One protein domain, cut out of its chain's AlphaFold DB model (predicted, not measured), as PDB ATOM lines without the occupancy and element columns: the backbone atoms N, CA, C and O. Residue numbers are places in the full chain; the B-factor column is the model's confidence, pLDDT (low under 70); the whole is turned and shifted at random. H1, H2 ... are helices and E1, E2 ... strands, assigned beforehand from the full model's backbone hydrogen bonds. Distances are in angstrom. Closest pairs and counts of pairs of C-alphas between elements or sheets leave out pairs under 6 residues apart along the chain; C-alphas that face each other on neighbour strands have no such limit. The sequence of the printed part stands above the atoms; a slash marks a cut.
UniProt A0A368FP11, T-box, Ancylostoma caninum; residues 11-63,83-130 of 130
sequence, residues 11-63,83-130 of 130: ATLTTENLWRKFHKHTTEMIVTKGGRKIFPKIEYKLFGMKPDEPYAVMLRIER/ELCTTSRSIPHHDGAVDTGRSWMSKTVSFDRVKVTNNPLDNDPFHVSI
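AT A GLANCE: This is residues 11 to 63 and 83 to 130 of the 130 residues of the protein "T-box" of Ancylostoma caninum (UniProt A0A368FP11). What shape? With little regular structure, long loops form a slab round two sheets, antiparallel E1-E2-E3 and parallel E4-E5, with H1 at the rim. What parts? E1-H1-E2-H2-E3-E4-E5, mixed in class, hold 32 of 101 printed residues. It is only just compact, close to loose, with a 14.9 A radius of gyration of the C-alphas, spanning 43 by 33 by 21 A.

IN THESE COORDINATES: Which strands? E2 is residues 43 to 47, E1 11 to 13 from C-alpha (90.906, 102.944, 153.667), E3 108 to 110, E4 115 to 117, E5 127 to 129 to C-alpha (101.488, 125.591, 155.839). Which helices? H1 is 16 to 24, 12.2 A long; H2 is 101 to 106.

HOW THE PARTS SIT: Is E1 paired? N 12 and O 45 are 2.9 A apart, within hydrogen-bond range. And H2? It only grazes the E1-E2-E3 sheet; the closest C-alphas, of Met 105 and Leu 46, are 5.0 A apart.

THE WHOLE: Any cut? Yes, between residues 63 and 83, with 19 residues not printed; the C-alphas of 63 and 83 are 11.0 A apart across the cut. Low confidence? Residues 85 to 86 are under 70 pLDDT.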
ATOM      1  N   ALA A  11      89.772 102.581 154.501       96.31
ATOM      2  CA  ALA A  11      90.906 102.944 153.667       96.31
ATOM      3  C   ALA A  11      92.153 102.158 154.083       96.31
ATOM      4  O   ALA A  11      92.383 101.936 155.271       96.31
ATOM      5  N   THR A  12      92.981 101.780 153.113       97.38
ATOM      6  CA  THR A  12      94.292 101.165 153.364       97.38
ATOM      7  C   THR A  12      95.385 101.973 152.693       97.38
ATOM      8  O   THR A  12      95.258 102.322 151.517       97.38
ATOM      9  N   LEU A  13      96.474 102.226 153.413       96.94
ATOM     10  CA  LEU A  13      97.642 102.928 152.897       96.94
ATOM     11  C   LEU A  13      98.449 101.978 151.999       96.94
ATOM     12  O   LEU A  13      99.023 101.003 152.474       96.94
ATOM     13  N   THR A  14      98.514 102.241 150.696       96.94
ATOM     14  CA  THR A  14      99.208 101.350 149.743       96.94
ATOM     15  C   THR A  14     100.723 101.332 149.969       96.94
ATOM     16  O   THR A  14     101.402 100.356 149.656       96.94
ATOM     17  N   THR A  15     101.256 102.402 150.558       94.19
ATOM     18  CA  THR A  15     102.674 102.609 150.870       94.19
ATOM     19  C   THR A  15     103.028 102.249 152.318       94.19
ATOM     20  O   THR A  15     104.113 102.599 152.787       94.19
ATOM     21  N   GLU A  16     102.155 101.536 153.040       96.81
ATOM     22  CA  GLU A  16     102.286 101.260 154.480       96.81
ATOM     23  C   GLU A  16     103.650 100.678 154.872       96.81
ATOM     24  O   GLU A  16     104.273 101.141 155.826       96.81
ATOM     25  N   ASN A  17     104.169  99.714 154.109       97.00
ATOM     26  CA  ASN A  17     105.469  99.100 154.394       97.00
ATOM     27  C   ASN A  17     106.617 100.119 154.399       97.00
ATOM     28  O   ASN A  17     107.552 100.000 155.192       97.00
ATOM     29  N   LEU A  18     106.565 101.122 153.520       97.69
ATOM     30  CA  LEU A  18     107.571 102.176 153.472       97.69
ATOM     31  C   LEU A  18     107.374 103.161 154.626       97.69
ATOM     32  O   LEU A  18     108.339 103.493 155.306       97.69
ATOM     33  N   TRP A  19     106.129 103.543 154.912       97.75
ATOM     34  CA  TRP A  19     105.803 104.359 156.082       97.75
ATOM     35  C   TRP A  19     106.272 103.723 157.390       97.75
ATOM     36  O   TRP A  19     106.872 104.411 158.207       97.75
ATOM     37  N   ARG A  20     106.103 102.408 157.569       98.00
ATOM     38  CA  ARG A  20     106.590 101.678 158.752       98.00
ATOM     39  C   ARG A  20     108.114 101.715 158.880       98.00
ATOM     40  O   ARG A  20     108.622 101.855 159.990       98.00
ATOM     41  N   LYS A  21     108.849 101.632 157.764       98.06
ATOM     42  CA  LYS A  21     110.317 101.772 157.762       98.06
ATOM     43  C   LYS A  21     110.750 103.171 158.199       98.06
ATOM     44  O   LYS A  21     111.641 103.280 159.029       98.06
ATOM     45  N   PHE A  22     110.106 104.214 157.675       97.81
ATOM     46  CA  PHE A  22     110.381 105.600 158.067       97.81
ATOM     47  C   PHE A  22     110.002 105.861 159.526       97.81
ATOM     48  O   PHE A  22     110.797 106.416 160.275       97.81
ATOM     49  N   HIS A  23     108.845 105.362 159.958       96.94
ATOM     50  CA  HIS A  23     108.371 105.517 161.329       96.94
ATOM     51  C   HIS A  23     109.328 104.893 162.351       96.94
ATOM     52  O   HIS A  23     109.573 105.492 163.394       96.94
ATOM     53  N   LYS A  24     109.942 103.743 162.031       97.00
ATOM     54  CA  LYS A  24     110.977 103.114 162.870       97.00
ATOM     55  C   LYS A  24     112.181 104.033 163.135       97.00
ATOM     56  O   LYS A  24     112.859 103.859 164.142       97.00
ATOM     57  N   HIS A  25     112.446 104.982 162.242       94.25
ATOM     58  CA  HIS A  25     113.544 105.942 162.342       94.25
ATOM     59  C   HIS A  25     113.068 107.367 162.646       94.25
ATOM     60  O   HIS A  25     113.838 108.296 162.448       94.25
ATOM     61  N   THR A  26     111.831 107.525 163.137       95.31
ATOM     62  CA  THR A  26     111.147 108.814 163.299       95.31
ATOM     63  C   THR A  26     110.966 109.523 161.958       95.31
ATOM     64  O   THR A  26     111.893 110.077 161.380       95.31
ATOM     65  N   THR A  27     109.743 109.502 161.431       96.75
ATOM     66  CA  THR A  27     109.466 110.125 160.136       96.75
ATOM     67  C   THR A  27     109.655 111.641 160.206       96.75
ATOM     68  O   THR A  27     108.943 112.322 160.940       96.75
ATOM     69  N   GLU A  28     110.548 112.166 159.373       96.69
ATOM     70  CA  GLU A  28     110.796 113.599 159.212       96.69
ATOM     71  C   GLU A  28     110.343 114.077 157.829       96.69
ATOM     72  O   GLU A  28     110.433 113.348 156.838       96.69
ATOM     73  N   MET A  29     109.872 115.323 157.753       96.31
ATOM     74  CA  MET A  29     109.458 115.966 156.506       96.31
ATOM     75  C   MET A  29     110.230 117.269 156.323       96.31
ATOM     76  O   MET A  29     110.255 118.120 157.207       96.31
ATOM     77  N   ILE A  30     110.842 117.442 155.153       96.19
ATOM     78  CA  ILE A  30     111.524 118.690 154.798       96.19
ATOM     79  C   ILE A  30     110.478 119.718 154.377       96.19
ATOM     80  O   ILE A  30     109.667 119.436 153.496       96.19
ATOM     81  N   VAL A  31     110.564 120.930 154.922       94.88
ATOM     82  CA  VAL A  31     109.750 122.077 154.501       94.88
ATOM     83  C   VAL A  31     110.584 123.148 153.823       94.88
ATOM     84  O   VAL A  31     111.727 123.405 154.190       94.88
ATOM     85  N   THR A  32     110.006 123.778 152.805       96.31
ATOM     86  CA  THR A  32     110.635 124.872 152.060       96.31
ATOM     87  C   THR A  32     109.603 125.953 151.764       96.31
ATOM     88  O   THR A  32     108.410 125.666 151.705       96.31
ATOM     89  N   LYS A  33     110.057 127.185 151.493       94.44
ATOM     90  CA  LYS A  33     109.154 128.300 151.159       94.44
ATOM     91  C   LYS A  33     108.299 128.044 149.912       94.44
ATOM     92  O   LYS A  33     107.176 128.519 149.844       94.44
ATOM     93  N   GLY A  34     108.840 127.321 148.927       95.38
ATOM     94  CA  GLY A  34     108.141 126.974 147.680       95.38
ATOM     95  C   GLY A  34     107.296 125.697 147.759       95.38
ATOM     96  O   GLY A  34     106.777 125.245 146.737       95.38
ATOM     97  N   GLY A  35     107.203 125.086 148.942       96.56
ATOM     98  CA  GLY A  35     106.555 123.801 149.151       96.56
ATOM     99  C   GLY A  35     107.434 122.608 148.755       96.56
ATOM    100  O   GLY A  35     108.085 122.583 147.705       96.56
ATOM    101  N   ARG A  36     107.412 121.557 149.575       97.69
ATOM    102  CA  ARG A  36     108.056 120.266 149.294       97.69
ATOM    103  C   ARG A  36     107.031 119.139 149.354       97.69
ATOM    104  O   ARG A  36     106.209 119.105 150.258       97.69
ATOM    105  N   LYS A  37     107.076 118.207 148.397       96.88
ATOM    106  CA  LYS A  37     106.205 117.021 148.424       96.88
ATOM    107  C   LYS A  37     106.509 116.155 149.647       96.88
ATOM    108  O   LYS A  37     107.674 115.980 149.999       96.88
ATOM    109  N   ILE A  38     105.459 115.582 150.227       96.75
ATOM    110  CA  ILE A  38     105.546 114.621 151.331       96.75
ATOM    111  C   ILE A  38     106.170 113.311 150.828       96.75
ATOM    112  O   ILE A  38     105.846 112.839 149.733       96.75
ATOM    113  N   PHE A  39     107.066 112.727 151.626       96.75
ATOM    114  CA  PHE A  39     107.635 111.407 151.371       96.75
ATOM    115  C   PHE A  39     107.751 110.605 152.679       96.75
ATOM    116  O   PHE A  39     108.349 111.116 153.620       96.75
ATOM    117  N   PRO A  40     107.259 109.354 152.748       97.25
ATOM    118  CA  PRO A  40     106.654 108.570 151.665       97.25
ATOM    119  C   PRO A  40     105.333 109.150 151.130       97.25
ATOM    120  O   PRO A  40     104.726 110.016 151.752       97.25
ATOM    121  N   LYS A  41     104.899 108.726 149.937       96.38
ATOM    122  CA  LYS A  41     103.661 109.250 149.336       96.38
ATOM    123  C   LYS A  41     102.432 108.842 150.155       96.38
ATOM    124  O   LYS A  41     102.368 107.723 150.672       96.38
ATOM    125  N   ILE A  42     101.446 109.734 150.213       96.50
ATOM    126  CA  ILE A  42     100.133 109.485 150.815       96.50
ATOM    127  C   ILE A  42      99.212 108.921 149.729       96.50
ATOM    128  O   ILE A  42      98.687 109.667 148.899       96.50
ATOM    129  N   GLU A  43      99.056 107.601 149.723       96.94
ATOM    130  CA  GLU A  43      98.303 106.863 148.708       96.94
ATOM    131  C   GLU A  43      97.373 105.851 149.378       96.94
ATOM    132  O   GLU A  43      97.822 104.966 150.106       96.94
ATOM    133  N   TYR A  44      96.071 105.978 149.136       97.38
ATOM    134  CA  TYR A  44      95.049 105.148 149.763       97.38
ATOM    135  C   TYR A  44      94.268 104.348 148.732       97.38
ATOM    136  O   TYR A  44      93.948 104.837 147.653       97.38
ATOM    137  N   LYS A  45      93.887 103.129 149.103       97.94
ATOM    138  CA  LYS A  45      92.796 102.405 148.453       97.94
ATOM    139  C   LYS A  45      91.563 102.491 149.343       97.94
ATOM    140  O   LYS A  45      91.673 102.243 150.543       97.94
ATOM    141  N   LEU A  46      90.433 102.890 148.765       97.12
ATOM    142  CA  LEU A  46      89.172 103.097 149.478       97.12
ATOM    143  C   LEU A  46      88.231 101.909 149.262       97.12
ATOM    144  O   LEU A  46      88.251 101.280 148.203       97.12
ATOM    145  N   PHE A  47      87.398 101.618 150.260       97.50
ATOM    146  CA  PHE A  47      86.463 100.495 150.255       97.50
ATOM    147  C   PHE A  47      85.168 100.847 150.985       97.50
ATOM    148  O   PHE A  47      85.130 101.769 151.796       97.50
ATOM    149  N   GLY A  48      84.108 100.074 150.723       96.31
ATOM    150  CA  GLY A  48      82.851 100.133 151.474       96.31
ATOM    151  C   GLY A  48      82.033 101.416 151.292       96.31
ATOM    152  O   GLY A  48      81.122 101.669 152.078       96.31
ATOM    153  N   MET A  49      82.343 102.217 150.270       95.44
ATOM    154  CA  MET A  49      81.534 103.359 149.837       95.44
ATOM    155  C   MET A  49      80.314 102.856 149.053       95.44
ATOM    156  O   MET A  49      80.390 101.844 148.353       95.44
ATOM    157  N   LYS A  50      79.182 103.561 149.131       96.12
ATOM    158  CA  LYS A  50      78.011 103.241 148.306       96.12
ATOM    159  C   LYS A  50      78.328 103.588 146.842       96.12
ATOM    160  O   LYS A  50      78.691 104.732 146.581       96.12
ATOM    161  N   PRO A  51      78.221 102.646 145.883       96.25
ATOM    162  CA  PRO A  51      78.739 102.853 144.529       96.25
ATOM    163  C   PRO A  51      78.197 104.085 143.800       96.25
ATOM    164  O   PRO A  51      78.971 104.755 143.125       96.25
ATOM    165  N   ASP A  52      76.908 104.384 143.950       96.56
ATOM    166  CA  ASP A  52      76.224 105.431 143.180       96.56
ATOM    167  C   ASP A  52      76.011 106.737 143.976       96.56
ATOM    168  O   ASP A  52      75.449 107.692 143.451       96.56
ATOM    169  N   GLU A  53      76.488 106.802 145.224       96.19
ATOM    170  CA  GLU A  53      76.414 108.019 146.044       96.19
ATOM    171  C   GLU A  53      77.615 108.944 145.787       96.19
ATOM    172  O   GLU A  53      78.722 108.449 145.529       96.19
ATOM    173  N   PRO A  54      77.435 110.273 145.881       96.25
ATOM    174  CA  PRO A  54      78.512 111.241 145.735       96.25
ATOM    175  C   PRO A  54      79.363 111.349 147.008       96.25
ATOM    176  O   PRO A  54      78.849 111.439 148.122       96.25
ATOM    177  N   TYR A  55      80.681 111.422 146.835       95.56
ATOM    178  CA  TYR A  55      81.655 111.598 147.909       95.56
ATOM    179  C   TYR A  55      82.722 112.622 147.535       95.56
ATOM    180  O   TYR A  55      83.192 112.665 146.398       95.56
ATOM    181  N   ALA A  56      83.166 113.382 148.533       95.06
ATOM    182  CA  ALA A  56      84.362 114.213 148.475       95.06
ATOM    183  C   ALA A  56      85.471 113.580 149.324       95.06
ATOM    184  O   ALA A  56      85.215 113.127 150.441       95.06
ATOM    185  N   VAL A  57      86.709 113.582 148.823       94.75
ATOM    186  CA  VAL A  57      87.881 113.082 149.556       94.75
ATOM    187  C   VAL A  57      88.866 114.231 149.767       94.75
ATOM    188  O   VAL A  57      89.241 114.930 148.824       94.75
ATOM    189  N   MET A  58      89.272 114.440 151.019       94.88
ATOM    190  CA  MET A  58      90.151 115.535 151.439       94.88
ATOM    191  C   MET A  58      91.269 115.011 152.343       94.88
ATOM    192  O   MET A  58      91.060 114.068 153.102       94.88
ATOM    193  N   LEU A  59      92.440 115.647 152.294       94.25
ATOM    194  CA  LEU A  59      93.535 115.435 153.237       94.25
ATOM    195  C   LEU A  59      93.602 116.613 154.204       94.25
ATOM    196  O   LEU A  59      93.640 117.766 153.782       94.25
ATOM    197  N   ARG A  60      93.683 116.326 155.497       92.56
ATOM    198  CA  ARG A  60      93.963 117.323 156.530       92.56
ATOM    199  C   ARG A  60      95.141 116.828 157.357       92.56
ATOM    200  O   ARG A  60      95.156 115.669 157.759       92.56
ATOM    201  N   ILE A  61      96.132 117.691 157.563       91.88
ATOM    202  CA  ILE A  61      97.283 117.411 158.425       91.88
ATOM    203  C   ILE A  61      97.118 118.253 159.681       91.88
ATOM    204  O   ILE A  61      97.010 119.477 159.599       91.88
ATOM    205  N   GLU A  62      97.067 117.590 160.829       90.38
ATOM    206  CA  GLU A  62      96.904 118.221 162.133       90.38
ATOM    207  C   GLU A  62      98.130 117.988 162.999       90.38
ATOM    208  O   GLU A  62      98.843 116.989 162.876       90.38
ATOM    209  N   ARG A  63      98.362 118.944 163.890       89.69
ATOM    210  CA  ARG A  63      99.412 118.865 164.889       89.69
ATOM    211  C   ARG A  63      99.067 117.780 165.917       89.69
ATOM    212  O   ARG A  63      97.938 117.722 166.390       89.69
ATOM    213  N   GLU A  83     105.341 126.774 168.599       85.44
ATOM    214  CA  GLU A  83     104.677 128.006 168.179       85.44
ATOM    215  C   GLU A  83     103.159 127.798 168.025       85.44
ATOM    216  O   GLU A  83     102.669 126.665 167.949       85.44
ATOM    217  N   LEU A  84     102.398 128.898 168.039       78.12
ATOM    218  CA  LEU A  84     100.959 128.847 167.789       78.12
ATOM    219  C   LEU A  84     100.734 128.418 166.337       78.12
ATOM    220  O   LEU A  84     101.182 129.090 165.412       78.12
ATOM    221  N   CYS A  85     100.059 127.287 166.155       69.75
ATOM    222  CA  CYS A  85      99.818 126.720 164.837       69.75
ATOM    223  C   CYS A  85      98.682 127.468 164.126       69.75
ATOM    224  O   CYS A  85      97.703 127.883 164.753       69.75
ATOM    225  N   THR A  86      98.807 127.628 162.811       69.12
ATOM    226  CA  THR A  86      97.708 128.094 161.963       69.12
ATOM    227  C   THR A  86      96.654 126.994 161.832       69.12
ATOM    228  O   THR A  86      96.943 125.804 161.943       69.12
ATOM    229  N   THR A  87      95.391 127.372 161.632       77.75
ATOM    230  CA  THR A  87      94.300 126.397 161.518       77.75
ATOM    231  C   THR A  87      94.530 125.457 160.333       77.75
ATOM    232  O   THR A  87      94.543 125.900 159.184       77.75
ATOM    233  N   SER A  88      94.644 124.150 160.598       82.94
ATOM    234  CA  SER A  88      94.799 123.122 159.561       82.94
ATOM    235  C   SER A  88      93.649 123.153 158.552       82.94
ATOM    236  O   SER A  88      92.496 122.875 158.904       82.94
ATOM    237  N   ARG A  89      93.974 123.431 157.285       87.81
ATOM    238  CA  ARG A  89      93.037 123.423 156.151       87.81
ATOM    239  C   ARG A  89      92.829 122.003 155.614       87.81
ATOM    240  O   ARG A  89      93.772 121.219 155.533       87.81
ATOM    241  N   SER A  90      91.601 121.692 155.199       91.88
ATOM    242  CA  SER A  90      91.303 120.502 154.394       91.88
ATOM    243  C   SER A  90      91.686 120.744 152.934       91.88
ATOM    244  O   SER A  90      91.188 121.682 152.313       91.88
ATOM    245  N   ILE A  91      92.550 119.897 152.381       93.25
ATOM    246  CA  ILE A  91      92.985 119.950 150.986       93.25
ATOM    247  C   ILE A  91      92.144 118.971 150.163       93.25
ATOM    248  O   ILE A  91      92.219 117.764 150.415       93.25
ATOM    249  N   PRO A  92      91.358 119.442 149.182       93.69
ATOM    250  CA  PRO A  92      90.608 118.556 148.301       93.69
ATOM    251  C   PRO A  92      91.545 117.741 147.408       93.69
ATOM    252  O   PRO A  92      92.622 118.198 147.016       93.69
ATOM    253  N   HIS A  93      91.127 116.524 147.065       95.19
ATOM    254  CA  HIS A  93      91.849 115.722 146.086       95.19
ATOM    255  C   HIS A  93      91.901 116.430 144.718       95.19
ATOM    256  O   HIS A  93      90.955 117.095 144.298       95.19
ATOM    257  N   HIS A  94      93.016 116.281 144.001       91.94
ATOM    258  CA  HIS A  94      93.273 117.034 142.769       91.94
ATOM    259  C   HIS A  94      92.431 116.592 141.563       91.94
ATOM    260  O   HIS A  94      92.309 117.354 140.606       91.94
ATOM    261  N   ASP A  95      91.859 115.386 141.613       86.81
ATOM    262  CA  ASP A  95      90.960 114.863 140.571       86.81
ATOM    263  C   ASP A  95      89.565 115.509 140.582       86.81
ATOM    264  O   ASP A  95      88.803 115.307 139.641       86.81
ATOM    265  N   GLY A  96      89.217 116.290 141.609       79.19
ATOM    266  CA  GLY A  96      87.938 116.993 141.674       79.19
ATOM    267  C   GLY A  96      87.319 117.010 143.068       79.19
ATOM    268  O   GLY A  96      87.752 116.305 143.979       79.19
ATOM    269  N   ALA A  97      86.286 117.841 143.227       76.31
ATOM    270  CA  ALA A  97      85.625 118.055 144.512       76.31
ATOM    271  C   ALA A  97      84.723 116.883 144.932       76.31
ATOM    272  O   ALA A  97      84.639 116.587 146.120       76.31
ATOM    273  N   VAL A  98      84.040 116.235 143.979       93.56
ATOM    274  CA  VAL A  98      83.059 115.173 144.241       93.56
ATOM    275  C   VAL A  98      83.094 114.140 143.117       93.56
ATOM    276  O   VAL A  98      83.124 114.511 141.946       93.56
ATOM    277  N   ASP A  99      83.049 112.860 143.476       95.56
ATOM    278  CA  ASP A  99      82.871 111.736 142.549       95.56
ATOM    279  C   ASP A  99      82.075 110.612 143.239       95.56
ATOM    280  O   ASP A  99      81.876 110.620 144.454       95.56
ATOM    281  N   THR A 100      81.599 109.644 142.468       96.44
ATOM    282  CA  THR A 100      80.853 108.482 142.952       96.44
ATOM    283  C   THR A 100      81.721 107.560 143.807       96.44
ATOM    284  O   THR A 100      82.926 107.415 143.578       96.44
ATOM    285  N   GLY A 101      81.107 106.851 144.758       96.25
ATOM    286  CA  GLY A 101      81.808 105.828 145.539       96.25
ATOM    287  C   GLY A 101      82.458 104.757 144.655       96.25
ATOM    288  O   GLY A 101      83.572 104.318 144.936       96.25
ATOM    289  N   ARG A 102      81.819 104.386 143.535       97.31
ATOM    290  CA  ARG A 102      82.382 103.459 142.539       97.31
ATOM    291  C   ARG A 102      83.689 103.992 141.951       97.31
ATOM    292  O   ARG A 102      84.662 103.244 141.892       97.31
ATOM    293  N   SER A 103      83.717 105.256 141.530       96.38
ATOM    294  CA  SER A 103      84.913 105.876 140.946       96.38
ATOM    295  C   SER A 103      86.054 105.956 141.962       96.38
ATOM    296  O   SER A 103      87.164 105.503 141.674       96.38
ATOM    297  N   TRP A 104      85.774 106.409 143.187       96.44
ATOM    298  CA  TRP A 104      86.778 106.498 144.252       96.44
ATOM    299  C   TRP A 104      87.391 105.148 144.630       96.44
ATOM    300  O   TRP A 104      88.599 105.057 144.831       96.44
ATOM    301  N   MET A 105      86.581 104.088 144.689       97.12
ATOM    302  CA  MET A 105      87.060 102.737 145.000       97.12
ATOM    303  C   MET A 105      87.737 102.036 143.805       97.12
ATOM    304  O   MET A 105      88.380 101.002 143.989       97.12
ATOM    305  N   SER A 106      87.610 102.567 142.581       96.75
ATOM    306  CA  SER A 106      88.152 101.936 141.363       96.75
ATOM    307  C   SER A 106      89.672 102.059 141.219       96.75
ATOM    308  O   SER A 106      90.290 101.274 140.497       96.75
ATOM    309  N   LYS A 107      90.286 103.027 141.908       94.69
ATOM    310  CA  LYS A 107      91.704 103.381 141.773       94.69
ATOM    311  C   LYS A 107      92.340 103.718 143.121       94.69
ATOM    312  O   LYS A 107      91.663 103.896 144.128       94.69
ATOM    313  N   THR A 108      93.665 103.813 143.129       96.94
ATOM    314  CA  THR A 108      94.401 104.400 144.253       96.94
ATOM    315  C   THR A 108      94.193 105.912 144.254       96.94
ATOM    316  O   THR A 108      94.413 106.570 143.239       96.94
ATOM    317  N   VAL A 109      93.801 106.459 145.398       96.81
ATOM    318  CA  VAL A 109      93.664 107.895 145.651       96.81
ATOM    319  C   VAL A 109      95.009 108.431 146.135       96.81
ATOM    320  O   VAL A 109      95.527 107.955 147.146       96.81
ATOM    321  N   SER A 110      95.593 109.394 145.420       96.44
ATOM    322  CA  SER A 110      96.956 109.882 145.668       96.44
ATOM    323  C   SER A 110      96.981 111.386 145.918       96.44
ATOM    324  O   SER A 110      96.569 112.187 145.085       96.44
ATOM    325  N   PHE A 111      97.549 111.798 147.049       96.44
ATOM    326  CA  PHE A 111      97.744 113.213 147.378       96.44
ATOM    327  C   PHE A 111      99.116 113.729 146.908       96.44
ATOM    328  O   PHE A 111      99.806 114.457 147.615       96.44
ATOM    329  N   ASP A 112      99.542 113.355 145.701       94.44
ATOM    330  CA  ASP A 112     100.882 113.633 145.162       94.44
ATOM    331  C   ASP A 112     101.150 115.107 144.793       94.44
ATOM    332  O   ASP A 112     102.310 115.497 144.576       94.44
ATOM    333  N   ARG A 113     100.092 115.919 144.704       95.19
ATOM    334  CA  ARG A 113     100.161 117.377 144.542       95.19
ATOM    335  C   ARG A 113     100.321 118.116 145.866       95.19
ATOM    336  O   ARG A 113     100.709 119.280 145.836       95.19
ATOM    337  N   VAL A 114     100.077 117.451 146.996       95.94
ATOM    338  CA  VAL A 114     100.208 118.078 148.312       95.94
ATOM    339  C   VAL A 114     101.672 118.359 148.617       95.94
ATOM    340  O   VAL A 114     102.543 117.492 148.474       95.94
ATOM    341  N   LYS A 115     101.942 119.584 149.065       96.56
ATOM    342  CA  LYS A 115     103.260 119.996 149.546       96.56
ATOM    343  C   LYS A 115     103.166 120.612 150.933       96.56
ATOM    344  O   LYS A 115     102.159 121.215 151.270       96.56
ATOM    345  N   VAL A 116     104.234 120.496 151.711       95.44
ATOM    346  CA  VAL A 116     104.401 121.179 152.999       95.44
ATOM    347  C   VAL A 116     105.291 122.409 152.826       95.44
ATOM    348  O   VAL A 116     106.320 122.340 152.146       95.44
ATOM    349  N   THR A 117     104.890 123.536 153.409       94.88
ATOM    350  CA  THR A 117     105.583 124.828 153.301       94.88
ATOM    351  C   THR A 117     105.714 125.497 154.664       94.88
ATOM    352  O   THR A 117     104.870 125.304 155.530       94.88
ATOM    353  N   ASN A 118     106.767 126.296 154.840       92.75
ATOM    354  CA  ASN A 118     106.960 127.167 156.006       92.75
ATOM    355  C   ASN A 118     106.702 128.651 155.679       92.75
ATOM    356  O   ASN A 118     107.146 129.542 156.403       92.75
ATOM    357  N   ASN A 119     106.065 128.938 154.539       92.56
ATOM    358  CA  ASN A 119     105.671 130.290 154.167       92.56
ATOM    359  C   ASN A 119     104.282 130.614 154.759       92.56
ATOM    360  O   ASN A 119     103.285 130.072 154.279       92.56
ATOM    361  N   PRO A 120     104.175 131.520 155.750       85.69
ATOM    362  CA  PRO A 120     102.894 131.850 156.380       85.69
ATOM    363  C   PRO A 120     101.950 132.632 155.456       85.69
ATOM    364  O   PRO A 120     100.762 132.728 155.741       85.69
ATOM    365  N   LEU A 121     102.470 133.192 154.358       89.38
ATOM    366  CA  LEU A 121     101.705 133.937 153.354       89.38
ATOM    367  C   LEU A 121     101.363 133.078 152.124       89.38
ATOM    368  O   LEU A 121     100.945 133.613 151.096       89.38
ATOM    369  N   ASP A 122     101.603 131.766 152.189       90.12
ATOM    370  CA  ASP A 122     101.288 130.852 151.096       90.12
ATOM    371  C   ASP A 122      99.770 130.718 150.909       90.12
ATOM    372  O   ASP A 122      99.018 130.520 151.865       90.12
ATOM    373  N   ASN A 123      99.328 130.840 149.659       90.75
ATOM    374  CA  ASN A 123      97.920 130.772 149.274       90.75
ATOM    375  C   ASN A 123      97.649 129.642 148.269       90.75
ATOM    376  O   ASN A 123      96.571 129.610 147.674       90.75
ATOM    377  N   ASP A 124      98.600 128.727 148.055       93.31
ATOM    378  CA  ASP A 124      98.382 127.597 147.157       93.31
ATOM    379  C   ASP A 124      97.380 126.617 147.806       93.31
ATOM    380  O   ASP A 124      97.550 126.211 148.963       93.31
ATOM    381  N   PRO A 125      96.301 126.228 147.103       91.69
ATOM    382  CA  PRO A 125      95.266 125.362 147.663       91.69
ATOM    383  C   PRO A 125      95.749 123.934 147.967       91.69
ATOM    384  O   PRO A 125      95.070 123.220 148.703       91.69
ATOM    385  N   PHE A 126      96.900 123.516 147.431       93.81
ATOM    386  CA  PHE A 126      97.502 122.203 147.670       93.81
ATOM    387  C   PHE A 126      98.713 122.258 148.609       93.81
ATOM    388  O   PHE A 126      99.375 121.239 148.826       93.81
ATOM    389  N   HIS A 127      99.024 123.422 149.179       93.94
ATOM    390  CA  HIS A 127     100.060 123.550 150.193       93.94
ATOM    391  C   HIS A 127      99.467 123.458 151.607       93.94
ATOM    392  O   HIS A 127      98.439 124.054 151.930       93.94
ATOM    393  N   VAL A 128     100.143 122.699 152.467       92.12
ATOM    394  CA  VAL A 128      99.950 122.686 153.918       92.12
ATOM    395  C   VAL A 128     101.016 123.590 154.519       92.12
ATOM    396  O   VAL A 128     102.201 123.244 154.499       92.12
ATOM    397  N   SER A 129     100.604 124.738 155.043       89.75
ATOM    398  CA  SER A 129     101.488 125.591 155.839       89.75
ATOM    399  C   SER A 129     101.637 125.003 157.237       89.75
ATOM    400  O   SER A 129     100.627 124.719 157.883       89.75
ATOM    401  N   ILE A 130     102.879 124.819 157.682       85.38
ATOM    402  CA  ILE A 130     103.220 124.369 159.037       85.38
ATOM    403  C   ILE A 130     104.149 125.350 159.740       85.38
ATOM    404  O   ILE A 130     104.885 126.080 159.031       85.38
TER     405      ILE A 130